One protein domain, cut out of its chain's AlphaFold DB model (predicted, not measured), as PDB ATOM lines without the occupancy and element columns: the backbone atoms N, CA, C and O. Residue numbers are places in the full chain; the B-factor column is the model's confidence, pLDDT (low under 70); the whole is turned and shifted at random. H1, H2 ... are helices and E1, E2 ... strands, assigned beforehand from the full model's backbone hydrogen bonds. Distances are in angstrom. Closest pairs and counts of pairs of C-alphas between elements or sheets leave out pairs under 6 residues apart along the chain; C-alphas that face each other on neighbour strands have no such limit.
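What this domain is: This is residues 517 to 530, 539 to 592 and 636 to 739 of the 862 residues of an uncharacterized protein of Pycnoporus cinnabarinus (UniProt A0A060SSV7). Two antiparallel sheets stand partly face to face as a sandwich, the six strands E2 E5 E6 E11 E10 E9 forming the larger, strongly twisted sheet and the four strands E3 E4 E7 E8 the smaller. Helix H1 covers the larger sheet near its E2 end, and helix H2 lies far from H1, grazing the sheet by its other edge strand, E9. The printed part has 172 residues, with the elements E1 E2 H1 E3 E4 E5 E6 E7 E8 H2 E9 E10 E11 along the chain, two named helices and eleven named strands, and its class is mixed, helices and strands. It is compact, with a radius of gyration of the C-alphas of 15.8 A, and spans 45 by 44 by 35 A.

Where its parts are: The printed part begins with strand E1, residues 517 to 519, whose C-alpha 517 is at (289.189, 298.806, 264.379). Strand E2 is residues 523 to 526. Helix H1, residues 542 to 552, is 15.8 A long. Strand E3 is residues 561 to 565, and strand E4, residues 574 to 580, is 19.1 A long. Strand E5 is residues 586 to 592, 19.7 A, and E6, residues 636 to 646, is the longest strand, at 31.1 A; its C-alpha 636 is at (295.906, 295.634, 271.124). Strand E7 is residues 658 to 664, 19.8 A, and E8 is residues 679 to 682. Helix H2, residues 698 to 708, is 15.4 A long. Strands E9, residues 711 to 717, E10, residues 722 to 729, and E11, residues 732 to 739, are 18.7, 21.9 and 23.0 A long, and C-alpha 739 is at (301.424, 299.917, 275.253).

How they stand to each other: The larger sheet has the order E2 E5 E6 E11 E10 E9, with edge strands E2 and E9. E2 and E5 are antiparallel at 141 degrees, with N 523 and O 589 within hydrogen-bond range at 3.2 A. Across E5 and E6, N 588 and O 641 are 2.8 A apart; across E6 and E11, N 737 and O 640 are 2.7 A apart. E9, E10 and E11 form a meander, each strand the antiparallel neighbour of the one before, with N 713 and O 726 at 2.8 A and N 725 and O 736 at 2.8 A. H1 is on this sheet, making two layers, a helix on one face of a sheet; its height over the sheet is 9.1 A, and it runs slantwise to the strands, at 53 degrees to E5 on the local plane. The closest C-alphas of E2 and H1, those of His 523 and Thr 549, are 7.4 A apart. H2 only grazes the sheet, with its residues 701 to 708. The smaller sheet has the order E3 E4 E7 E8. The hairpin E3 and E4 has N 563 and O 578 at 2.8 A; E4 and E7 have N 577 and O 661 at 2.8 A; the hairpin E7 and E8 has N 662 and O 680 at 2.8 A. In the sandwich, two sheets face to face, the facing parts are 10.6 A centre to centre and the strands of the one stand at 33 degrees to those of the other. The closest C-alphas of E8 and E11, those of Gly 679 and Thr 736, are 7.0 A apart. E1 pairs with no named strand. In H1 and H2 every O i to N i+4 pair is within hydrogen-bond range.

The domain as a whole: The two C-alphas farthest apart, those of Arg 555 and Glu 699, are 46.3 A apart. Residues 531 to 538 are not printed, with 19.4 A between C-alphas 530 and 539, and residues 593 to 635 are not printed, with 5.8 A between C-alphas 592 and 636. The links E6 to E7, E7 to E8 and E8 to H2 are long. The mean pLDDT of the printed part is 75.6, and 54 residues are under 70, among them residues 517 to 530 and 539 to 559.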
ATOM      1  N   VAL A 517     288.808 298.176 263.116       58.91
ATOM      2  CA  VAL A 517     289.189 298.806 264.379       58.91
ATOM      3  C   VAL A 517     287.995 298.728 265.311       58.91
ATOM      4  O   VAL A 517     286.977 299.385 265.093       58.91
ATOM      5  N   TYR A 518     288.131 297.925 266.360       61.91
ATOM      6  CA  TYR A 518     287.144 297.867 267.426       61.91
ATOM      7  C   TYR A 518     287.553 298.836 268.531       61.91
ATOM      8  O   TYR A 518     288.649 298.730 269.091       61.91
ATOM      9  N   PHE A 519     286.656 299.775 268.833       52.09
ATOM     10  CA  PHE A 519     286.829 300.732 269.917       52.09
ATOM     11  C   PHE A 519     286.108 300.248 271.159       52.09
ATOM     12  O   PHE A 519     284.892 300.035 271.158       52.09
ATOM     13  N   HIS A 520     286.857 300.147 272.246       58.00
ATOM     14  CA  HIS A 520     286.262 299.944 273.553       58.00
ATOM     15  C   HIS A 520     285.924 301.315 274.136       58.00
ATOM     16  O   HIS A 520     286.740 302.236 274.020       58.00
ATOM     17  N   PRO A 521     284.741 301.492 274.754       57.94
ATOM     18  CA  PRO A 521     284.406 302.746 275.409       57.94
ATOM     19  C   PRO A 521     285.494 303.113 276.414       57.94
ATOM     20  O   PRO A 521     285.826 302.310 277.286       57.94
ATOM     21  N   ALA A 522     286.040 304.320 276.292       59.09
ATOM     22  CA  ALA A 522     287.023 304.798 277.245       59.09
ATOM     23  C   ALA A 522     286.404 304.906 278.643       59.09
ATOM     24  O   ALA A 522     285.259 305.344 278.808       59.09
ATOM     25  N   HIS A 523     287.171 304.540 279.662       67.62
ATOM     26  CA  HIS A 523     286.729 304.570 281.052       67.62
ATOM     27  C   HIS A 523     287.732 305.306 281.940       67.62
ATOM     28  O   HIS A 523     288.846 305.643 281.533       67.62
ATOM     29  N   ILE A 524     287.277 305.606 283.156       66.38
ATOM     30  CA  ILE A 524     288.069 306.256 284.197       66.38
ATOM     31  C   ILE A 524     288.400 305.218 285.258       66.38
ATOM     32  O   ILE A 524     287.498 304.567 285.791       66.38
ATOM     33  N   GLU A 525     289.684 305.098 285.568       64.69
ATOM     34  CA  GLU A 525     290.187 304.342 286.714       64.69
ATOM     35  C   GLU A 525     290.675 305.332 287.783       64.69
ATOM     36  O   GLU A 525     291.294 306.346 287.441       64.69
ATOM     37  N   ASP A 526     290.395 305.045 289.061       54.47
ATOM     38  CA  ASP A 526     291.082 305.709 290.176       54.47
ATOM     39  C   ASP A 526     292.567 305.341 290.093       54.47
ATOM     40  O   ASP A 526     292.902 304.163 289.926       54.47
ATOM     41  N   SER A 527     293.454 306.333 290.198       48.69
ATOM     42  CA  SER A 527     294.900 306.115 290.113       48.69
ATOM     43  C   SER A 527     295.348 304.982 291.057       48.69
ATOM     44  O   SER A 527     295.172 305.090 292.279       48.69
ATOM     45  N   PRO A 528     295.950 303.899 290.527       49.44
ATOM     46  CA  PRO A 528     296.332 302.731 291.318       49.44
ATOM     47  C   PRO A 528     297.471 303.011 292.307       49.44
ATOM     48  O   PRO A 528     297.758 302.172 293.156       49.44
ATOM     49  N   GLU A 529     298.121 304.174 292.228       46.44
ATOM     50  CA  GLU A 529     299.307 304.484 293.033       46.44
ATOM     51  C   GLU A 529     299.006 304.796 294.507       46.44
ATOM     52  O   GLU A 529     299.948 304.941 295.284       46.44
ATOM     53  N   SER A 530     297.735 304.907 294.922       43.62
ATOM     54  CA  SER A 530     297.440 305.466 296.248       43.62
ATOM     55  C   SER A 530     297.399 304.500 297.434       43.62
ATOM     56  O   SER A 530     297.671 305.000 298.512       43.62
ATOM     57  N   GLU A 539     303.097 290.334 285.174       45.50
ATOM     58  CA  GLU A 539     302.475 291.129 284.109       45.50
ATOM     59  C   GLU A 539     301.050 290.636 283.840       45.50
ATOM     60  O   GLU A 539     300.884 289.464 283.488       45.50
ATOM     61  N   PRO A 540     300.016 291.461 284.104       46.41
ATOM     62  CA  PRO A 540     298.646 291.000 284.007       46.41
ATOM     63  C   PRO A 540     298.437 290.447 282.605       46.41
ATOM     64  O   PRO A 540     298.655 291.154 281.619       46.41
ATOM     65  N   GLU A 541     298.046 289.173 282.541       48.53
ATOM     66  CA  GLU A 541     297.709 288.484 281.301       48.53
ATOM     67  C   GLU A 541     296.828 289.438 280.470       48.53
ATOM     68  O   GLU A 541     295.860 289.975 281.020       48.53
ATOM     69  N   PRO A 542     297.127 289.738 279.195       47.00
ATOM     70  CA  PRO A 542     296.401 290.784 278.459       47.00
ATOM     71  C   PRO A 542     294.887 290.569 278.374       47.00
ATOM     72  O   PRO A 542     294.119 291.530 278.333       47.00
ATOM     73  N   ARG A 543     294.437 289.315 278.494       51.44
ATOM     74  CA  ARG A 543     293.026 288.965 278.723       51.44
ATOM     75  C   ARG A 543     292.484 289.536 280.033       51.44
ATOM     76  O   ARG A 543     291.392 290.090 280.052       51.44
ATOM     77  N   GLY A 544     293.242 289.444 281.120       54.41
ATOM     78  CA  GLY A 544     292.932 290.078 282.399       54.41
ATOM     79  C   GLY A 544     292.818 291.595 282.278       54.41
ATOM     80  O   GLY A 544     291.871 292.163 282.812       54.41
ATOM     81  N   ILE A 545     293.699 292.243 281.505       51.69
ATOM     82  CA  ILE A 545     293.570 293.679 281.208       51.69
ATOM     83  C   ILE A 545     292.234 293.952 280.509       51.69
ATOM     84  O   ILE A 545     291.476 294.777 281.000       51.69
ATOM     85  N   TYR A 546     291.903 293.201 279.453       52.56
ATOM     86  CA  TYR A 546     290.641 293.305 278.706       52.56
ATOM     87  C   TYR A 546     289.385 293.119 279.580       52.56
ATOM     88  O   TYR A 546     288.394 293.845 279.441       52.56
ATOM     89  N   PHE A 547     289.412 292.157 280.505       53.62
ATOM     90  CA  PHE A 547     288.317 291.934 281.452       53.62
ATOM     91  C   PHE A 547     288.206 293.059 282.484       53.62
ATOM     92  O   PHE A 547     287.088 293.443 282.825       53.62
ATOM     93  N   LEU A 548     289.325 293.622 282.952       50.72
ATOM     94  CA  LEU A 548     289.326 294.755 283.881       50.72
ATOM     95  C   LEU A 548     288.734 296.007 283.217       50.72
ATOM     96  O   LEU A 548     287.849 296.623 283.812       50.72
ATOM     97  N   THR A 549     289.110 296.309 281.966       50.31
ATOM     98  CA  THR A 549     288.538 297.421 281.182       50.31
ATOM     99  C   THR A 549     287.011 297.330 281.144       50.31
ATOM    100  O   THR A 549     286.322 298.284 281.486       50.31
ATOM    101  N   ASN A 550     286.461 296.153 280.821       49.50
ATOM    102  CA  ASN A 550     285.012 295.951 280.703       49.50
ATOM    103  C   ASN A 550     284.280 295.880 282.057       49.50
ATOM    104  O   ASN A 550     283.126 296.302 282.163       49.50
ATOM    105  N   TYR A 551     284.921 295.355 283.105       49.03
ATOM    106  CA  TYR A 551     284.288 295.170 284.415       49.03
ATOM    107  C   TYR A 551     284.081 296.494 285.174       49.03
ATOM    108  O   TYR A 551     283.107 296.630 285.922       49.03
ATOM    109  N   TYR A 552     284.954 297.489 284.976       50.56
ATOM    110  CA  TYR A 552     284.900 298.755 285.722       50.56
ATOM    111  C   TYR A 552     284.008 299.845 285.108       50.56
ATOM    112  O   TYR A 552     283.607 300.758 285.836       50.56
ATOM    113  N   VAL A 553     283.578 299.705 283.846       49.91
ATOM    114  CA  VAL A 553     282.675 300.659 283.158       49.91
ATOM    115  C   VAL A 553     281.370 300.907 283.941       49.91
ATOM    116  O   VAL A 553     280.779 301.979 283.851       49.91
ATOM    117  N   GLY A 554     280.930 299.958 284.777       49.34
ATOM    118  CA  GLY A 554     279.679 300.064 285.537       49.34
ATOM    119  C   GLY A 554     279.771 300.562 286.988       49.34
ATOM    120  O   GLY A 554     278.726 300.672 287.633       49.34
ATOM    121  N   ARG A 555     280.964 300.803 287.559       51.12
ATOM    122  CA  ARG A 555     281.107 301.001 289.026       51.12
ATOM    123  C   ARG A 555     281.713 302.322 289.493       51.12
ATOM    124  O   ARG A 555     281.659 302.583 290.697       51.12
ATOM    125  N   PHE A 556     282.207 303.177 288.601       51.81
ATOM    126  CA  PHE A 556     282.750 304.470 289.015       51.81
ATOM    127  C   PHE A 556     281.635 305.417 289.495       51.81
ATOM    128  O   PHE A 556     280.722 305.757 288.745       51.81
ATOM    129  N   LYS A 557     281.687 305.836 290.768       58.19
ATOM    130  CA  LYS A 557     280.750 306.814 291.369       58.19
ATOM    131  C   LYS A 557     281.354 308.219 291.520       58.19
ATOM    132  O   LYS A 557     280.756 309.058 292.197       58.19
ATOM    133  N   GLY A 558     282.529 308.469 290.942       63.84
ATOM    134  CA  GLY A 558     283.181 309.777 290.991       63.84
ATOM    135  C   GLY A 558     282.434 310.854 290.197       63.84
ATOM    136  O   GLY A 558     281.475 310.581 289.473       63.84
ATOM    137  N   ARG A 559     282.845 312.118 290.376       68.06
ATOM    138  CA  ARG A 559     282.224 313.269 289.692       68.06
ATOM    139  C   ARG A 559     282.589 313.346 288.213       68.06
ATOM    140  O   ARG A 559     281.785 313.856 287.435       68.06
ATOM    141  N   THR A 560     283.757 312.831 287.843       72.19
ATOM    142  CA  THR A 560     284.253 312.869 286.472       72.19
ATOM    143  C   THR A 560     283.437 311.955 285.567       72.19
ATOM    144  O   THR A 560     283.106 310.825 285.928       72.19
ATOM    145  N   LYS A 561     283.108 312.451 284.373       72.50
ATOM    146  CA  LYS A 561     282.369 311.706 283.350       72.50
ATOM    147  C   LYS A 561     283.125 311.742 282.032       72.50
ATOM    148  O   LYS A 561     283.539 312.816 281.595       72.50
ATOM    149  N   VAL A 562     283.232 310.588 281.379       72.69
ATOM    150  CA  VAL A 562     283.663 310.492 279.980       72.69
ATOM    151  C   VAL A 562     282.419 310.435 279.111       72.69
ATOM    152  O   VAL A 562     281.558 309.576 279.288       72.69
ATOM    153  N   LEU A 563     282.311 311.381 278.189       73.75
ATOM    154  CA  LEU A 563     281.347 311.352 277.103       73.75
ATOM    155  C   LEU A 563     282.130 311.105 275.817       73.75
ATOM    156  O   LEU A 563     282.727 312.025 275.247       73.75
ATOM    157  N   THR A 564     282.147 309.856 275.367       70.12
ATOM    158  CA  THR A 564     282.694 309.514 274.055       70.12
ATOM    159  C   THR A 564     281.706 309.976 272.990       70.12
ATOM    160  O   THR A 564     280.523 309.637 273.032       70.12
ATOM    161  N   ALA A 565     282.180 310.798 272.059       60.53
ATOM    162  CA  ALA A 565     281.414 311.205 270.896       60.53
ATOM    163  C   ALA A 565     282.189 310.754 269.660       60.53
ATOM    164  O   ALA A 565     283.232 311.327 269.349       60.53
ATOM    165  N   GLU A 566     281.669 309.755 268.949       57.88
ATOM    166  CA  GLU A 566     282.120 309.430 267.594       57.88
ATOM    167  C   GLU A 566     281.709 310.575 266.664       57.88
ATOM    168  O   GLU A 566     280.651 310.575 266.041       57.88
ATOM    169  N   GLN A 567     282.515 311.631 266.642       56.94
ATOM    170  CA  GLN A 567     282.428 312.667 265.628       56.94
ATOM    171  C   GLN A 567     283.581 312.425 264.664       56.94
ATOM    172  O   GLN A 567     284.729 312.718 264.986       56.94
ATOM    173  N   SER A 568     283.276 311.862 263.495       50.78
ATOM    174  CA  SER A 568     284.211 311.822 262.376       50.78
ATOM    175  C   SER A 568     284.431 313.259 261.901       50.78
ATOM    176  O   SER A 568     283.581 313.834 261.216       50.78
ATOM    177  N   PHE A 569     285.530 313.881 262.319       55.50
ATOM    178  CA  PHE A 569     285.973 315.144 261.731       55.50
ATOM    179  C   PHE A 569     286.449 314.878 260.295       55.50
ATOM    180  O   PHE A 569     286.752 313.740 259.941       55.50
ATOM    181  N   HIS A 570     286.464 315.896 259.432       43.16
ATOM    182  CA  HIS A 570     286.945 315.752 258.054       43.16
ATOM    183  C   HIS A 570     288.457 315.460 258.046       43.16
ATOM    184  O   HIS A 570     289.278 316.365 257.970       43.16
ATOM    185  N   GLY A 571     288.791 314.175 258.179       59.28
ATOM    186  CA  GLY A 571     290.130 313.616 258.340       59.28
ATOM    187  C   GLY A 571     290.028 312.310 259.152       59.28
ATOM    188  O   GLY A 571     289.640 312.370 260.317       59.28
ATOM    189  N   PRO A 572     290.320 311.130 258.577       55.19
ATOM    190  CA  PRO A 572     289.945 309.822 259.138       55.19
ATOM    191  C   PRO A 572     290.785 309.339 260.344       55.19
ATOM    192  O   PRO A 572     290.869 308.139 260.567       55.19
ATOM    193  N   GLU A 573     291.433 310.221 261.116       78.69
ATOM    194  CA  GLU A 573     292.506 309.799 262.038       78.69
ATOM    195  C   GLU A 573     292.273 310.054 263.533       78.69
ATOM    196  O   GLU A 573     293.068 309.563 264.327       78.69
ATOM    197  N   TRP A 574     291.223 310.770 263.962       86.00
ATOM    198  CA  TRP A 574     291.059 311.135 265.382       86.00
ATOM    199  C   TRP A 574     289.653 310.888 265.934       86.00
ATOM    200  O   TRP A 574     288.661 311.383 265.401       86.00
ATOM    201  N   GLN A 575     289.587 310.206 267.076       86.94
ATOM    202  CA  GLN A 575     288.394 310.040 267.896       86.94
ATOM    203  C   GLN A 575     288.427 311.012 269.078       86.94
ATOM    204  O   GLN A 575     289.403 311.079 269.824       86.94
ATOM    205  N   ARG A 576     287.342 311.770 269.277       90.50
ATOM    206  CA  ARG A 576     287.241 312.741 270.374       90.50
ATOM    207  C   ARG A 576     286.509 312.158 271.580       90.50
ATOM    208  O   ARG A 576     285.301 311.923 271.552       90.50
ATOM    209  N   ASN A 577     287.212 312.092 272.697       89.50
ATOM    210  CA  ASN A 577     286.659 311.804 274.011       89.50
ATOM    211  C   ASN A 577     286.470 313.121 274.776       89.50
ATOM    212  O   ASN A 577     287.406 313.896 274.930       89.50
ATOM    213  N   THR A 578     285.253 313.420 275.233       90.38
ATOM    214  CA  THR A 578     284.986 314.623 276.039       90.38
ATOM    215  C   THR A 578     285.017 314.253 277.515       90.38
ATOM    216  O   THR A 578     284.184 313.470 277.967       90.38
ATOM    217  N   ILE A 579     285.940 314.837 278.275       89.31
ATOM    218  CA  ILE A 579     286.052 314.634 279.720       89.31
ATOM    219  C   ILE A 579     285.451 315.842 280.438       89.31
ATOM    220  O   ILE A 579     285.815 316.987 280.167       89.31
ATOM    221  N   ILE A 580     284.508 315.586 281.346       89.19
ATOM    222  CA  ILE A 580     283.840 316.611 282.155       89.19
ATOM    223  C   ILE A 580     284.208 316.410 283.624       89.19
ATOM    224  O   ILE A 580     284.146 315.285 284.123       89.19
ATOM    225  N   ASP A 581     284.544 317.509 284.300       86.06
ATOM    226  CA  ASP A 581     284.879 317.586 285.724       86.06
ATOM    227  C   ASP A 581     286.029 316.641 286.125       86.06
ATOM    228  O   ASP A 581     285.894 315.832 287.045       86.06
ATOM    229  N   MET A 582     287.159 316.712 285.407       83.06
ATOM    230  CA  MET A 582     288.350 315.894 285.677       83.06
ATOM    231  C   MET A 582     288.959 316.211 287.050       83.06
ATOM    232  O   MET A 582     289.181 317.374 287.391       83.06
ATOM    233  N   THR A 583     289.247 315.170 287.830       81.69
ATOM    234  CA  THR A 583     289.967 315.254 289.106       81.69
ATOM    235  C   THR A 583     291.396 314.706 288.973       81.69
ATOM    236  O   THR A 583     291.763 314.144 287.943       81.69
ATOM    237  N   TYR A 584     292.244 314.934 289.981       74.38
ATOM    238  CA  TYR A 584     293.683 314.616 289.930       74.38
ATOM    239  C   TYR A 584     294.010 313.117 289.919       74.38
ATOM    240  O   TYR A 584     295.102 312.721 289.533       74.38
ATOM    241  N   ASP A 585     293.068 312.300 290.361       71.25
ATOM    242  CA  ASP A 585     293.122 310.845 290.475       71.25
ATOM    243  C   ASP A 585     292.618 310.120 289.218       71.25
ATOM    244  O   ASP A 585     292.600 308.893 289.190       71.25
ATOM    245  N   VAL A 586     292.231 310.859 288.177       73.25
ATOM    246  CA  VAL A 586     291.627 310.300 286.965       73.25
ATOM    247  C   VAL A 586     292.698 309.870 285.971       73.25
ATOM    248  O   VAL A 586     293.440 310.698 285.435       73.25
ATOM    249  N   CYS A 587     292.700 308.579 285.645       83.06
ATOM    250  CA  CYS A 587     293.359 308.053 284.455       83.06
ATOM    251  C   CYS A 587     292.326 307.858 283.341       83.06
ATOM    252  O   CYS A 587     291.355 307.121 283.513       83.06
ATOM    253  N   PHE A 588     292.548 308.489 282.190       86.25
ATOM    254  CA  PHE A 588     291.873 308.128 280.948       86.25
ATOM    255  C   PHE A 588     292.520 306.859 280.403       86.25
ATOM    256  O   PHE A 588     293.741 306.815 280.250       86.25
ATOM    257  N   ARG A 589     291.729 305.834 280.095       86.19
ATOM    258  CA  ARG A 589     292.235 304.608 279.482       86.19
ATOM    259  C   ARG A 589     291.346 304.193 278.321       86.19
ATOM    260  O   ARG A 589     290.123 304.177 278.449       86.19
ATOM    261  N   SER A 590     291.975 303.845 277.209       87.19
ATOM    262  CA  SER A 590     291.316 303.304 276.025       87.19
ATOM    263  C   SER A 590     292.102 302.112 275.488       87.19
ATOM    264  O   SER A 590     293.295 301.940 275.762       87.19
ATOM    265  N   ALA A 591     291.406 301.242 274.767       86.31
ATOM    266  CA  ALA A 591     292.005 300.120 274.067       86.31
ATOM    267  C   ALA A 591     291.428 300.073 272.654       86.31
ATOM    268  O   ALA A 591     290.208 300.074 272.479       86.31
ATOM    269  N   GLN A 592     292.315 300.030 271.668       87.25
ATOM    270  CA  GLN A 592     291.972 299.781 270.276       87.25
ATOM    271  C   GLN A 592     292.463 298.394 269.909       87.25
ATOM    272  O   GLN A 592     293.654 298.098 270.032       87.25
ATOM    273  N   ASP A 636     296.644 294.824 270.164       88.00
ATOM    274  CA  ASP A 636     295.906 295.634 271.124       88.00
ATOM    275  C   ASP A 636     296.753 296.867 271.452       88.00
ATOM    276  O   ASP A 636     297.820 296.768 272.068       88.00
ATOM    277  N   VAL A 637     296.285 298.038 271.030       89.81
ATOM    278  CA  VAL A 637     296.886 299.327 271.376       89.81
ATOM    279  C   VAL A 637     296.176 299.851 272.615       89.81
ATOM    280  O   VAL A 637     295.022 300.269 272.562       89.81
ATOM    281  N   ILE A 638     296.862 299.797 273.751       90.50
ATOM    282  CA  ILE A 638     296.338 300.215 275.049       90.50
ATOM    283  C   ILE A 638     296.927 301.579 275.372       90.50
ATOM    284  O   ILE A 638     298.119 301.698 275.664       90.50
ATOM    285  N   LEU A 639     296.082 302.600 275.356       93.38
ATOM    286  CA  LEU A 639     296.456 303.964 275.685       93.38
ATOM    287  C   LEU A 639     296.005 304.292 277.107       93.38
ATOM    288  O   LEU A 639     294.913 303.943 277.553       93.38
ATOM    289  N   SER A 640     296.864 304.971 277.854       92.62
ATOM    290  CA  SER A 640     296.567 305.488 279.186       92.62
ATOM    291  C   SER A 640     297.083 306.913 279.285       92.62
ATOM    292  O   SER A 640     298.244 307.162 278.987       92.62
ATOM    293  N   SER A 641     296.251 307.861 279.691       93.94
ATOM    294  CA  SER A 641     296.659 309.249 279.877       93.94
ATOM    295  C   SER A 641     296.197 309.771 281.227       93.94
ATOM    296  O   SER A 641     295.024 309.661 281.579       93.94
ATOM    297  N   TYR A 642     297.120 310.333 281.995       90.81
ATOM    298  CA  TYR A 642     296.855 310.809 283.349       90.81
ATOM    299  C   TYR A 642     297.542 312.147 283.612       90.81
ATOM    300  O   TYR A 642     298.528 312.516 282.970       90.81
ATOM    301  N   LEU A 643     296.985 312.900 284.555       88.75
ATOM    302  CA  LEU A 643     297.509 314.192 284.983       88.75
ATOM    303  C   LEU A 643     298.667 313.976 285.973       88.75
ATOM    304  O   LEU A 643     298.475 313.356 287.011       88.75
ATOM    305  N   VAL A 644     299.866 314.483 285.664       84.44
ATOM    306  CA  VAL A 644     301.082 314.249 286.474       84.44
ATOM    307  C   VAL A 644     301.392 315.405 287.415       84.44
ATOM    308  O   VAL A 644     301.720 315.183 288.578       84.44
ATOM    309  N   THR A 645     301.323 316.651 286.935       74.06
ATOM    310  CA  THR A 645     301.681 317.826 287.749       74.06
ATOM    311  C   THR A 645     300.838 319.055 287.431       74.06
ATOM    312  O   THR A 645     300.421 319.264 286.291       74.06
ATOM    313  N   ILE A 646     300.675 319.911 288.446       68.19
ATOM    314  CA  ILE A 646     300.067 321.242 288.346       68.19
ATOM    315  C   ILE A 646     301.180 322.264 288.097       68.19
ATOM    316  O   ILE A 646     302.119 322.381 288.882       68.19
ATOM    317  N   GLY A 647     301.060 323.046 287.032       57.06
ATOM    318  CA  GLY A 647     301.968 324.132 286.658       57.06
ATOM    319  C   GLY A 647     301.833 325.390 287.514       57.06
ATOM    320  O   GLY A 647     302.392 326.425 287.161       57.06
ATOM    321  N   ASN A 648     301.129 325.322 288.646       57.75
ATOM    322  CA  ASN A 648     301.165 326.366 289.658       57.75
ATOM    323  C   ASN A 648     300.919 325.781 291.066       57.75
ATOM    324  O   ASN A 648     299.768 325.606 291.461       57.75
ATOM    325  N   PRO A 649     301.969 325.470 291.848       53.53
ATOM    326  CA  PRO A 649     301.823 324.885 293.185       53.53
ATOM    327  C   PRO A 649     301.133 325.818 294.199       53.53
ATOM    328  O   PRO A 649     300.778 325.374 295.288       53.53
ATOM    329  N   GLU A 650     300.934 327.098 293.861       59.06
ATOM    330  CA  GLU A 650     300.324 328.098 294.746       59.06
ATOM    331  C   GLU A 650     298.801 328.259 294.557       59.06
ATOM    332  O   GLU A 650     298.156 328.919 295.373       59.06
ATOM    333  N   GLY A 651     298.201 327.632 293.537       60.47
ATOM    334  CA  GLY A 651     296.760 327.686 293.272       60.47
ATOM    335  C   GLY A 651     296.143 326.291 293.207       60.47
ATOM    336  O   GLY A 651     296.488 325.497 292.342       60.47
ATOM    337  N   THR A 652     295.190 325.990 294.092       57.09
ATOM    338  CA  THR A 652     294.363 324.766 294.079       57.09
ATOM    339  C   THR A 652     293.344 324.768 292.930       57.09
ATOM    340  O   THR A 652     292.167 324.459 293.133       57.09
ATOM    341  N   GLU A 653     293.742 325.199 291.738       70.81
ATOM    342  CA  GLU A 653     292.845 325.267 290.593       70.81
ATOM    343  C   GLU A 653     292.685 323.866 290.011       70.81
ATOM    344  O   GLU A 653     293.634 323.268 289.512       70.81
ATOM    345  N   LEU A 654     291.471 323.328 290.138       79.69
ATOM    346  CA  LEU A 654     291.073 322.096 289.466       79.69
ATOM    347  C   LEU A 654     291.311 322.225 287.951       79.69
ATOM    348  O   LEU A 654     291.201 323.337 287.420       79.69
ATOM    349  N   PRO A 655     291.569 321.104 287.248       83.88
ATOM    350  CA  PRO A 655     291.544 321.084 285.793       83.88
ATOM    351  C   PRO A 655     290.268 321.744 285.254       83.88
ATOM    352  O   PRO A 655     289.225 321.703 285.922       83.88
ATOM    353  N   PRO A 656     290.307 322.343 284.051       88.81
ATOM    354  CA  PRO A 656     289.118 322.901 283.433       88.81
ATOM    355  C   PRO A 656     287.962 321.898 283.442       88.81
ATOM    356  O   PRO A 656     288.142 320.717 283.144       88.81
ATOM    357  N   SER A 657     286.751 322.374 283.748       89.12
ATOM    358  CA  SER A 657     285.564 321.516 283.899       89.12
ATOM    359  C   SER A 657     285.217 320.725 282.639       89.12
ATOM    360  O   SER A 657     284.395 319.816 282.684       89.12
ATOM    361  N   LYS A 658     285.782 321.097 281.491       92.56
ATOM    362  CA  LYS A 658     285.611 320.396 280.229       92.56
ATOM    363  C   LYS A 658     286.934 320.386 279.477       92.56
ATOM    364  O   LYS A 658     287.480 321.448 279.191       92.56
ATOM    365  N   MET A 659     287.396 319.192 279.135       93.50
ATOM    366  CA  MET A 659     288.570 318.949 278.305       93.50
ATOM    367  C   MET A 659     288.237 317.907 277.239       93.50
ATOM    368  O   MET A 659     287.260 317.160 277.362       93.50
ATOM    369  N   TYR A 660     289.047 317.851 276.192       93.31
ATOM    370  CA  TYR A 660     288.907 316.882 275.114       93.31
ATOM    371  C   TYR A 660     290.190 316.071 275.013       93.31
ATOM    372  O   TYR A 660     291.276 316.641 275.012       93.31
ATOM    373  N   PHE A 661     290.067 314.754 274.934       93.38
ATOM    374  CA  PHE A 661     291.165 313.866 274.593       93.38
ATOM    375  C   PHE A 661     290.934 313.328 273.187       93.38
ATOM    376  O   PHE A 661     289.924 312.675 272.920       93.38
ATOM    377  N   TYR A 662     291.852 313.640 272.287       92.06
ATOM    378  CA  TYR A 662     291.863 313.140 270.926       92.06
ATOM    379  C   TYR A 662     292.745 311.910 270.877       92.06
ATOM    380  O   TYR A 662     293.947 311.991 271.110       92.06
ATOM    381  N   GLU A 663     292.127 310.781 270.584       91.00
ATOM    382  CA  GLU A 663     292.771 309.491 270.418       91.00
ATOM    383  C   GLU A 663     292.957 309.215 268.929       91.00
ATOM    384  O   GLU A 663     292.021 309.388 268.145       91.00
ATOM    385  N   ARG A 664     294.164 308.824 268.520       88.75
ATOM    386  CA  ARG A 664     294.439 308.532 267.116       88.75
ATOM    387  C   ARG A 664     293.846 307.177 266.759       88.75
ATOM    388  O   ARG A 664     294.090 306.202 267.460       88.75
ATOM    389  N   GLN A 665     293.110 307.096 265.658       86.44
ATOM    390  CA  GLN A 665     292.677 305.818 265.106       86.44
ATOM    391  C   GLN A 665     293.865 305.155 264.408       86.44
ATOM    392  O   GLN A 665     294.423 305.677 263.434       86.44
ATOM    393  N   HIS A 666     294.285 304.011 264.938       83.62
ATOM    394  CA  HIS A 666     295.433 303.302 264.402       83.62
ATOM    395  C   HIS A 666     295.035 302.411 263.226       83.62
ATOM    396  O   HIS A 666     294.136 301.579 263.301       83.62
ATOM    397  N   SER A 667     295.756 302.591 262.126       77.06
ATOM    398  CA  SER A 667     295.725 301.753 260.936       77.06
ATOM    399  C   SER A 667     297.126 301.202 260.681       77.06
ATOM    400  O   SER A 667     298.102 301.622 261.312       77.06
ATOM    401  N   TYR A 668     297.255 300.330 259.682       66.19
ATOM    402  CA  TYR A 668     298.561 299.831 259.250       66.19
ATOM    403  C   TYR A 668     299.538 300.950 258.846       66.19
ATOM    404  O   TYR A 668     300.743 300.778 258.974       66.19
ATOM    405  N   LYS A 669     299.053 302.109 258.375       69.50
ATOM    406  CA  LYS A 669     299.931 303.233 258.003       69.50
ATOM    407  C   LYS A 669     300.367 304.063 259.203       69.50
ATOM    408  O   LYS A 669     301.434 304.661 259.167       69.50
ATOM    409  N   THR A 670     299.527 304.136 260.233       75.88
ATOM    410  CA  THR A 670     299.692 305.102 261.327       75.88
ATOM    411  C   THR A 670     300.305 304.492 262.584       75.88
ATOM    412  O   THR A 670     300.787 305.240 263.428       75.88
ATOM    413  N   ILE A 671     300.347 303.160 262.717       77.19
ATOM    414  CA  ILE A 671     300.928 302.492 263.896       77.19
ATOM    415  C   ILE A 671     302.460 302.591 263.978       77.19
ATOM    416  O   ILE A 671     303.008 302.547 265.071       77.19
ATOM    417  N   SER A 672     303.161 302.765 262.855       74.81
ATOM    418  CA  SER A 672     304.620 302.990 262.854       74.81
ATOM    419  C   SER A 672     305.001 304.467 262.963       74.81
ATOM    420  O   SER A 672     306.182 304.806 263.031       74.81
ATOM    421  N   ASP A 673     304.022 305.373 262.966       77.75
ATOM    422  CA  ASP A 673     304.279 306.798 263.122       77.75
ATOM    423  C   ASP A 673     304.357 307.162 264.610       77.75
ATOM    424  O   ASP A 673     303.385 307.593 265.233       77.75
ATOM    425  N   PHE A 674     305.545 306.974 265.181       73.44
ATOM    426  CA  PHE A 674     305.856 307.353 266.564       73.44
ATOM    427  C   PHE A 674     306.103 308.855 266.748       73.44
ATOM    428  O   PHE A 674     306.246 309.331 267.876       73.44
ATOM    429  N   SER A 675     306.202 309.608 265.653       71.25
ATOM    430  CA  SER A 675     306.496 311.038 265.722       71.25
ATOM    431  C   SER A 675     305.273 311.888 266.028       71.25
ATOM    432  O   SER A 675     305.379 312.910 266.705       71.25
ATOM    433  N   THR A 676     304.108 311.421 265.593       81.19
ATOM    434  CA  THR A 676     302.817 311.984 265.964       81.19
ATOM    435  C   THR A 676     302.370 311.340 267.277       81.19
ATOM    436  O   THR A 676     302.449 310.116 267.406       81.19
ATOM    437  N   PRO A 677     301.886 312.106 268.271       86.75
ATOM    438  CA  PRO A 677     301.338 311.512 269.484       86.75
ATOM    439  C   PRO A 677     300.150 310.613 269.139       86.75
ATOM    440  O   PRO A 677     299.341 310.934 268.278       86.75
ATOM    441  N   TRP A 678     300.019 309.486 269.827       89.75
ATOM    442  CA  TRP A 678     298.889 308.569 269.618       89.75
ATOM    443  C   TRP A 678     297.631 309.017 270.368       89.75
ATOM    444  O   TRP A 678     296.528 308.548 270.109       89.75
ATOM    445  N   GLY A 679     297.783 309.994 271.260       92.00
ATOM    446  CA  GLY A 679     296.678 310.752 271.808       92.00
ATOM    447  C   GLY A 679     297.143 312.037 272.480       92.00
ATOM    448  O   GLY A 679     298.278 312.123 272.956       92.00
ATOM    449  N   TYR A 680     296.275 313.046 272.503       93.50
ATOM    450  CA  TYR A 680     296.569 314.345 273.102       93.50
ATOM    451  C   TYR A 680     295.327 315.004 273.706       93.50
ATOM    452  O   TYR A 680     294.198 314.815 273.263       93.50
ATOM    453  N   TRP A 681     295.559 315.831 274.713       94.06
ATOM    454  CA  TRP A 681     294.575 316.683 275.358       94.06
ATOM    455  C   TRP A 681     294.432 318.023 274.638       94.06
ATOM    456  O   TRP A 681     295.403 318.604 274.158       94.06
ATOM    457  N   SER A 682     293.218 318.552 274.603       93.38
ATOM    458  CA  SER A 682     292.893 319.858 274.045       93.38
ATOM    459  C   SER A 682     291.809 320.543 274.874       93.38
ATOM    460  O   SER A 682     290.956 319.901 275.492       93.38
ATOM    461  N   MET A 683     291.839 321.873 274.864       92.62
ATOM    462  CA  MET A 683     290.747 322.726 275.342       92.62
ATOM    463  C   MET A 683     289.767 323.080 274.216       92.62
ATOM    464  O   MET A 683     288.663 323.556 274.487       92.62
ATOM    465  N   ASP A 684     290.170 322.847 272.969       92.31
ATOM    466  CA  ASP A 684     289.371 323.081 271.774       92.31
ATOM    467  C   ASP A 684     288.509 321.839 271.464       92.31
ATOM    468  O   ASP A 684     289.036 320.723 271.503       92.31
ATOM    469  N   PRO A 685     287.190 321.990 271.207       90.94
ATOM    470  CA  PRO A 685     286.326 320.904 270.735       90.94
ATOM    471  C   PRO A 685     286.631 320.396 269.318       90.94
ATOM    472  O   PRO A 685     286.041 319.372 268.928       90.94
ATOM    473  N   GLU A 686     287.493 321.076 268.559       90.00
ATOM    474  CA  GLU A 686     287.988 320.657 267.246       90.00
ATOM    475  C   GLU A 686     289.428 320.101 267.335       90.00
ATOM    476  O   GLU A 686     290.250 320.615 268.101       90.00
ATOM    477  N   PRO A 687     289.747 319.020 266.591       87.81
ATOM    478  CA  PRO A 687     291.105 318.484 266.548       87.81
ATOM    479  C   PRO A 687     292.062 319.473 265.876       87.81
ATOM    480  O   PRO A 687     291.655 320.309 265.068       87.81
ATOM    481  N   PHE A 688     293.361 319.336 266.143       85.12
ATOM    482  CA  PHE A 688     294.367 320.075 265.391       85.12
ATOM    483  C   PHE A 688     294.322 319.707 263.897       85.12
ATOM    484  O   PHE A 688     294.182 318.527 263.572       85.12
ATOM    485  N   PRO A 689     294.467 320.689 262.989       73.19
ATOM    486  CA  PRO A 689     294.333 320.457 261.554       73.19
ATOM    487  C   PRO A 689     295.408 319.520 260.981       73.19
ATOM    488  O   PRO A 689     295.098 318.765 260.070       73.19
ATOM    489  N   GLU A 690     296.636 319.525 261.519       78.75
ATOM    490  CA  GLU A 690     297.679 318.546 261.179       78.75
ATOM    491  C   GLU A 690     298.823 318.604 262.205       78.75
ATOM    492  O   GLU A 690     299.223 319.693 262.629       78.75
ATOM    493  N   PHE A 691     299.352 317.449 262.620       78.75
ATOM    494  CA  PHE A 691     300.578 317.408 263.420       78.75
ATOM    495  C   PHE A 691     301.803 317.571 262.517       78.75
ATOM    496  O   PHE A 691     301.804 317.058 261.397       78.75
ATOM    497  N   PRO A 692     302.877 318.229 262.990       77.31
ATOM    498  CA  PRO A 692     304.150 318.191 262.288       77.31
ATOM    499  C   PRO A 692     304.605 316.728 262.228       77.31
ATOM    500  O   PRO A 692     304.811 316.114 263.273       77.31
ATOM    501  N   GLY A 693     304.710 316.165 261.023       70.31
ATOM    502  CA  GLY A 693     305.121 314.773 260.840       70.31
ATOM    503  C   GLY A 693     306.560 314.496 261.312       70.31
ATOM    504  O   GLY A 693     307.271 315.408 261.739       70.31
ATOM    505  N   PRO A 694     307.061 313.260 261.146       60.19
ATOM    506  CA  PRO A 694     308.360 312.829 261.692       60.19
ATOM    507  C   PRO A 694     309.546 313.634 261.182       60.19
ATOM    508  O   PRO A 694     310.567 313.764 261.856       60.19
ATOM    509  N   ASN A 695     309.395 314.181 259.980       67.88
ATOM    510  CA  ASN A 695     310.416 314.946 259.285       67.88
ATOM    511  C   ASN A 695     310.241 316.460 259.460       67.88
ATOM    512  O   ASN A 695     310.934 317.228 258.792       67.88
ATOM    513  N   ALA A 696     309.317 316.897 260.323       72.12
ATOM    514  CA  ALA A 696     309.105 318.306 260.586       72.12
ATOM    515  C   ALA A 696     310.358 318.930 261.204       72.12
ATOM    516  O   ALA A 696     310.972 318.430 262.152       72.12
ATOM    517  N   SER A 697     310.743 320.069 260.657       78.94
ATOM    518  CA  SER A 697     311.804 320.896 261.190       78.94
ATOM    519  C   SER A 697     311.468 321.360 262.610       78.94
ATOM    520  O   SER A 697     310.317 321.567 263.000       78.94
ATOM    521  N   ARG A 698     312.513 321.644 263.393       73.31
ATOM    522  CA  ARG A 698     312.370 322.249 264.728       73.31
ATOM    523  C   ARG A 698     311.557 323.553 264.700       73.31
ATOM    524  O   ARG A 698     310.982 323.941 265.716       73.31
ATOM    525  N   GLU A 699     311.552 324.256 263.572       80.81
ATOM    526  CA  GLU A 699     310.796 325.491 263.374       80.81
ATOM    527  C   GLU A 699     309.305 325.228 263.163       80.81
ATOM    528  O   GLU A 699     308.504 325.934 263.775       80.81
ATOM    529  N   GLU A 700     308.940 324.190 262.408       81.06
ATOM    530  CA  GLU A 700     307.555 323.725 262.246       81.06
ATOM    531  C   GLU A 700     306.976 323.239 263.577       81.06
ATOM    532  O   GLU A 700     305.902 323.694 263.965       81.06
ATOM    533  N   CYS A 701     307.726 322.456 264.362       74.94
ATOM    534  CA  CYS A 701     307.286 322.062 265.707       74.94
ATOM    535  C   CYS A 701     307.091 323.283 266.624       74.94
ATOM    536  O   CYS A 701     306.091 323.392 267.327       74.94
ATOM    537  N   ARG A 702     308.006 324.265 266.581       77.38
ATOM    538  CA  ARG A 702     307.863 325.525 267.341       77.38
ATOM    539  C   ARG A 702     306.715 326.399 266.844       77.38
ATOM    540  O   ARG A 702     306.203 327.205 267.620       77.38
ATOM    541  N   ALA A 703     306.395 326.361 265.554       82.94
ATOM    542  CA  ALA A 703     305.268 327.087 264.980       82.94
ATOM    543  C   ALA A 703     303.955 326.447 265.437       82.94
ATOM    544  O   ALA A 703     303.094 327.158 265.948       82.94
ATOM    545  N   PHE A 704     303.875 325.117 265.380       81.50
ATOM    546  CA  PHE A 704     302.760 324.335 265.897       81.50
ATOM    547  C   PHE A 704     302.519 324.603 267.387       81.50
ATOM    548  O   PHE A 704     301.432 325.041 267.746       81.50
ATOM    549  N   THR A 705     303.543 324.488 268.245       80.25
ATOM    550  CA  THR A 705     303.422 324.795 269.685       80.25
ATOM    551  C   THR A 705     302.963 326.231 269.942       80.25
ATOM    552  O   THR A 705     302.170 326.479 270.849       80.25
ATOM    553  N   ARG A 706     303.428 327.203 269.142       81.00
ATOM    554  CA  ARG A 706     302.981 328.603 269.255       81.00
ATOM    555  C   ARG A 706     301.525 328.788 268.832       81.00
ATOM    556  O   ARG A 706     300.833 329.595 269.443       81.00
ATOM    557  N   GLN A 707     301.084 328.075 267.800       82.75
ATOM    558  CA  GLN A 707     299.722 328.150 267.277       82.75
ATOM    559  C   GLN A 707     298.718 327.479 268.218       82.75
ATOM    560  O   GLN A 707     297.666 328.050 268.485       82.75
ATOM    561  N   THR A 708     299.044 326.294 268.727       79.06
ATOM    562  CA  THR A 708     298.128 325.484 269.542       79.06
ATOM    563  C   THR A 708     298.236 325.776 271.035       79.06
ATOM    564  O   THR A 708     297.386 325.335 271.799       79.06
ATOM    565  N   GLN A 709     299.277 326.501 271.467       80.62
ATOM    566  CA  GLN A 709     299.640 326.678 272.881       80.62
ATOM    567  C   GLN A 709     299.819 325.346 273.629       80.62
ATOM    568  O   GLN A 709     299.698 325.297 274.852       80.62
ATOM    569  N   THR A 710     300.114 324.267 272.898       79.62
ATOM    570  CA  THR A 710     300.370 322.945 273.468       79.62
ATOM    571  C   THR A 710     301.800 322.522 273.177       79.62
ATOM    572  O   THR A 710     302.271 322.557 272.037       79.62
ATOM    573  N   GLU A 711     302.513 322.144 274.230       85.75
ATOM    574  CA  GLU A 711     303.833 321.534 274.115       85.75
ATOM    575  C   GLU A 711     303.661 320.036 274.321       85.75
ATOM    576  O   GLU A 711     303.337 319.614 275.428       85.75
ATOM    577  N   ILE A 712     303.821 319.254 273.251       88.50
ATOM    578  CA  ILE A 712     303.813 317.790 273.294       88.50
ATOM    579  C   ILE A 712     305.233 317.308 273.022       88.50
ATOM    580  O   ILE A 712     305.834 317.667 272.010       88.50
ATOM    581  N   GLN A 713     305.767 316.497 273.927       86.75
ATOM    582  CA  GLN A 713     307.113 315.954 273.851       86.75
ATOM    583  C   GLN A 713     307.068 314.431 273.962       86.75
ATOM    584  O   GLN A 713     306.590 313.892 274.958       86.75
ATOM    585  N   TYR A 714     307.613 313.736 272.965       86.88
ATOM    586  CA  TYR A 714     307.888 312.305 273.067       86.88
ATOM    587  C   TYR A 714     309.116 312.079 273.961       86.88
ATOM    588  O   TYR A 714     310.174 312.670 273.731       86.88
ATOM    589  N   LEU A 715     308.965 311.259 274.999       86.81
ATOM    590  CA  LEU A 715     310.019 310.939 275.965       86.81
ATOM    591  C   LEU A 715     310.759 309.631 275.652       86.81
ATOM    592  O   LEU A 715     311.765 309.352 276.303       86.81
ATOM    593  N   GLY A 716     310.292 308.849 274.677       86.12
ATOM    594  CA  GLY A 716     310.860 307.544 274.333       86.12
ATOM    595  C   GLY A 716     310.037 306.364 274.853       86.12
ATOM    596  O   GLY A 716     308.875 306.509 275.246       86.12
ATOM    597  N   VAL A 717     310.662 305.186 274.850       85.94
ATOM    598  CA  VAL A 717     310.095 303.935 275.370       85.94
ATOM    599  C   VAL A 717     310.546 303.744 276.821       85.94
ATOM    600  O   VAL A 717     311.732 303.815 277.132       85.94
ATOM    601  N   SER A 718     309.591 303.534 277.725       86.56
ATOM    602  CA  SER A 718     309.851 303.233 279.139       86.56
ATOM    603  C   SER A 718     310.381 301.810 279.346       86.56
ATOM    604  O   SER A 718     310.232 300.936 278.494       86.56
ATOM    605  N   ASP A 719     310.928 301.551 280.532       79.94
ATOM    606  CA  ASP A 719     311.345 300.222 281.003       79.94
ATOM    607  C   ASP A 719     310.202 299.193 281.048       79.94
ATOM    608  O   ASP A 719     310.452 297.991 281.034       79.94
ATOM    609  N   LYS A 720     308.950 299.663 281.057       81.12
ATOM    610  CA  LYS A 720     307.725 298.852 281.006       81.12
ATOM    611  C   LYS A 720     307.141 298.711 279.597       81.12
ATOM    612  O   LYS A 720     305.947 298.452 279.466       81.12
ATOM    613  N   CYS A 721     307.944 298.913 278.552       84.62
ATOM    614  CA  CYS A 721     307.522 298.722 277.157       84.62
ATOM    615  C   CYS A 721     306.380 299.658 276.728       84.62
ATOM    616  O   CYS A 721     305.531 299.296 275.914       84.62
ATOM    617  N   LYS A 722     306.330 300.862 277.310       88.94
ATOM    618  CA  LYS A 722     305.337 301.881 276.950       88.94
ATOM    619  C   LYS A 722     305.987 303.052 276.245       88.94
ATOM    620  O   LYS A 722     306.959 303.595 276.767       88.94
ATOM    621  N   PHE A 723     305.407 303.478 275.137       88.69
ATOM    622  CA  PHE A 723     305.718 304.730 274.461       88.69
ATOM    623  C   PHE A 723     305.156 305.883 275.292       88.69
ATOM    624  O   PHE A 723     303.977 305.862 275.645       88.69
ATOM    625  N   VAL A 724     305.990 306.856 275.661       91.12
ATOM    626  CA  VAL A 724     305.600 307.916 276.601       91.12
ATOM    627  C   VAL A 724     305.653 309.283 275.933       91.12
ATOM    628  O   VAL A 724     306.688 309.695 275.415       91.12
ATOM    629  N   TRP A 725     304.556 310.028 276.031       93.00
ATOM    630  CA  TRP A 725     304.469 311.442 275.687       93.00
ATOM    631  C   TRP A 725     304.109 312.264 276.918       93.00
ATOM    632  O   TRP A 725     303.324 311.840 277.766       93.00
ATOM    633  N   MET A 726     304.658 313.470 276.986       92.31
ATOM    634  CA  MET A 726     304.268 314.498 277.942       92.31
ATOM    635  C   MET A 726     303.621 315.648 277.200       92.31
ATOM    636  O   MET A 726     304.114 316.063 276.153       92.31
ATOM    637  N   GLN A 727     302.547 316.190 277.758       93.25
ATOM    638  CA  GLN A 727     301.864 317.340 277.199       93.25
ATOM    639  C   GLN A 727     301.596 318.398 278.258       93.25
ATOM    640  O   GLN A 727     301.013 318.094 279.294       93.25
ATOM    641  N   SER A 728     301.939 319.651 277.964       90.50
ATOM    642  CA  SER A 728     301.533 320.812 278.758       90.50
ATOM    643  C   SER A 728     300.383 321.556 278.078       90.50
ATOM    644  O   SER A 728     300.498 321.948 276.913       90.50
ATOM    645  N   ILE A 729     299.276 321.755 278.798       89.69
ATOM    646  CA  ILE A 729     298.105 322.511 278.336       89.69
ATOM    647  C   ILE A 729     297.490 323.310 279.486       89.69
ATOM    648  O   ILE A 729     297.184 322.763 280.539       89.69
ATOM    649  N   ALA A 730     297.317 324.622 279.298       86.31
ATOM    650  CA  ALA A 730     296.750 325.528 280.308       86.31
ATOM    651  C   ALA A 730     297.417 325.430 281.703       86.31
ATOM    652  O   ALA A 730     296.767 325.622 282.725       86.31
ATOM    653  N   GLY A 731     298.717 325.119 281.748       86.38
ATOM    654  CA  GLY A 731     299.447 324.916 283.000       86.38
ATOM    655  C   GLY A 731     299.251 323.537 283.635       86.38
ATOM    656  O   GLY A 731     299.756 323.315 284.722       86.38
ATOM    657  N   PHE A 732     298.573 322.593 282.991       87.88
ATOM    658  CA  PHE A 732     298.470 321.202 283.432       87.88
ATOM    659  C   PHE A 732     299.391 320.322 282.598       87.88
ATOM    660  O   PHE A 732     299.517 320.529 281.392       87.88
ATOM    661  N   VAL A 733     300.027 319.341 283.239       91.00
ATOM    662  CA  VAL A 733     300.944 318.420 282.567       91.00
ATOM    663  C   VAL A 733     300.365 317.015 282.569       91.00
ATOM    664  O   VAL A 733     300.242 316.391 283.622       91.00
ATOM    665  N   PHE A 734     300.061 316.510 281.383       93.38
ATOM    666  CA  PHE A 734     299.559 315.165 281.153       93.38
ATOM    667  C   PHE A 734     300.682 314.251 280.685       93.38
ATOM    668  O   PHE A 734     301.563 314.666 279.930       93.38
ATOM    669  N   ARG A 735     300.617 312.993 281.109       93.75
ATOM    670  CA  ARG A 735     301.455 311.909 280.613       93.75
ATOM    671  C   ARG A 735     300.572 310.910 279.905       93.75
ATOM    672  O   ARG A 735     299.686 310.331 280.523       93.75
ATOM    673  N   THR A 736     300.842 310.715 278.625       94.50
ATOM    674  CA  THR A 736     300.208 309.687 277.808       94.50
ATOM    675  C   THR A 736     301.198 308.551 277.630       94.50
ATOM    676  O   THR A 736     302.310 308.751 277.149       94.50
ATOM    677  N   GLU A 737     300.797 307.360 278.032       94.19
ATOM    678  CA  GLU A 737     301.517 306.116 277.843       94.19
ATOM    679  C   GLU A 737     300.739 305.243 276.870       94.19
ATOM    680  O   GLU A 737     299.530 305.070 277.020       94.19
ATOM    681  N   VAL A 738     301.432 304.653 275.906       92.25
ATOM    682  CA  VAL A 738     300.836 303.659 275.021       92.25
ATOM    683  C   VAL A 738     301.620 302.368 275.087       92.25
ATOM    684  O   VAL A 738     302.843 302.367 275.003       92.25
ATOM    685  N   MET A 739     300.902 301.270 275.249       91.38
ATOM    686  CA  MET A 739     301.424 299.917 275.253       91.38
ATOM    687  C   MET A 739     300.821 299.157 274.077       91.38
ATOM    688  O   MET A 739     299.618 299.240 273.838       91.38
TER     689      MET A 739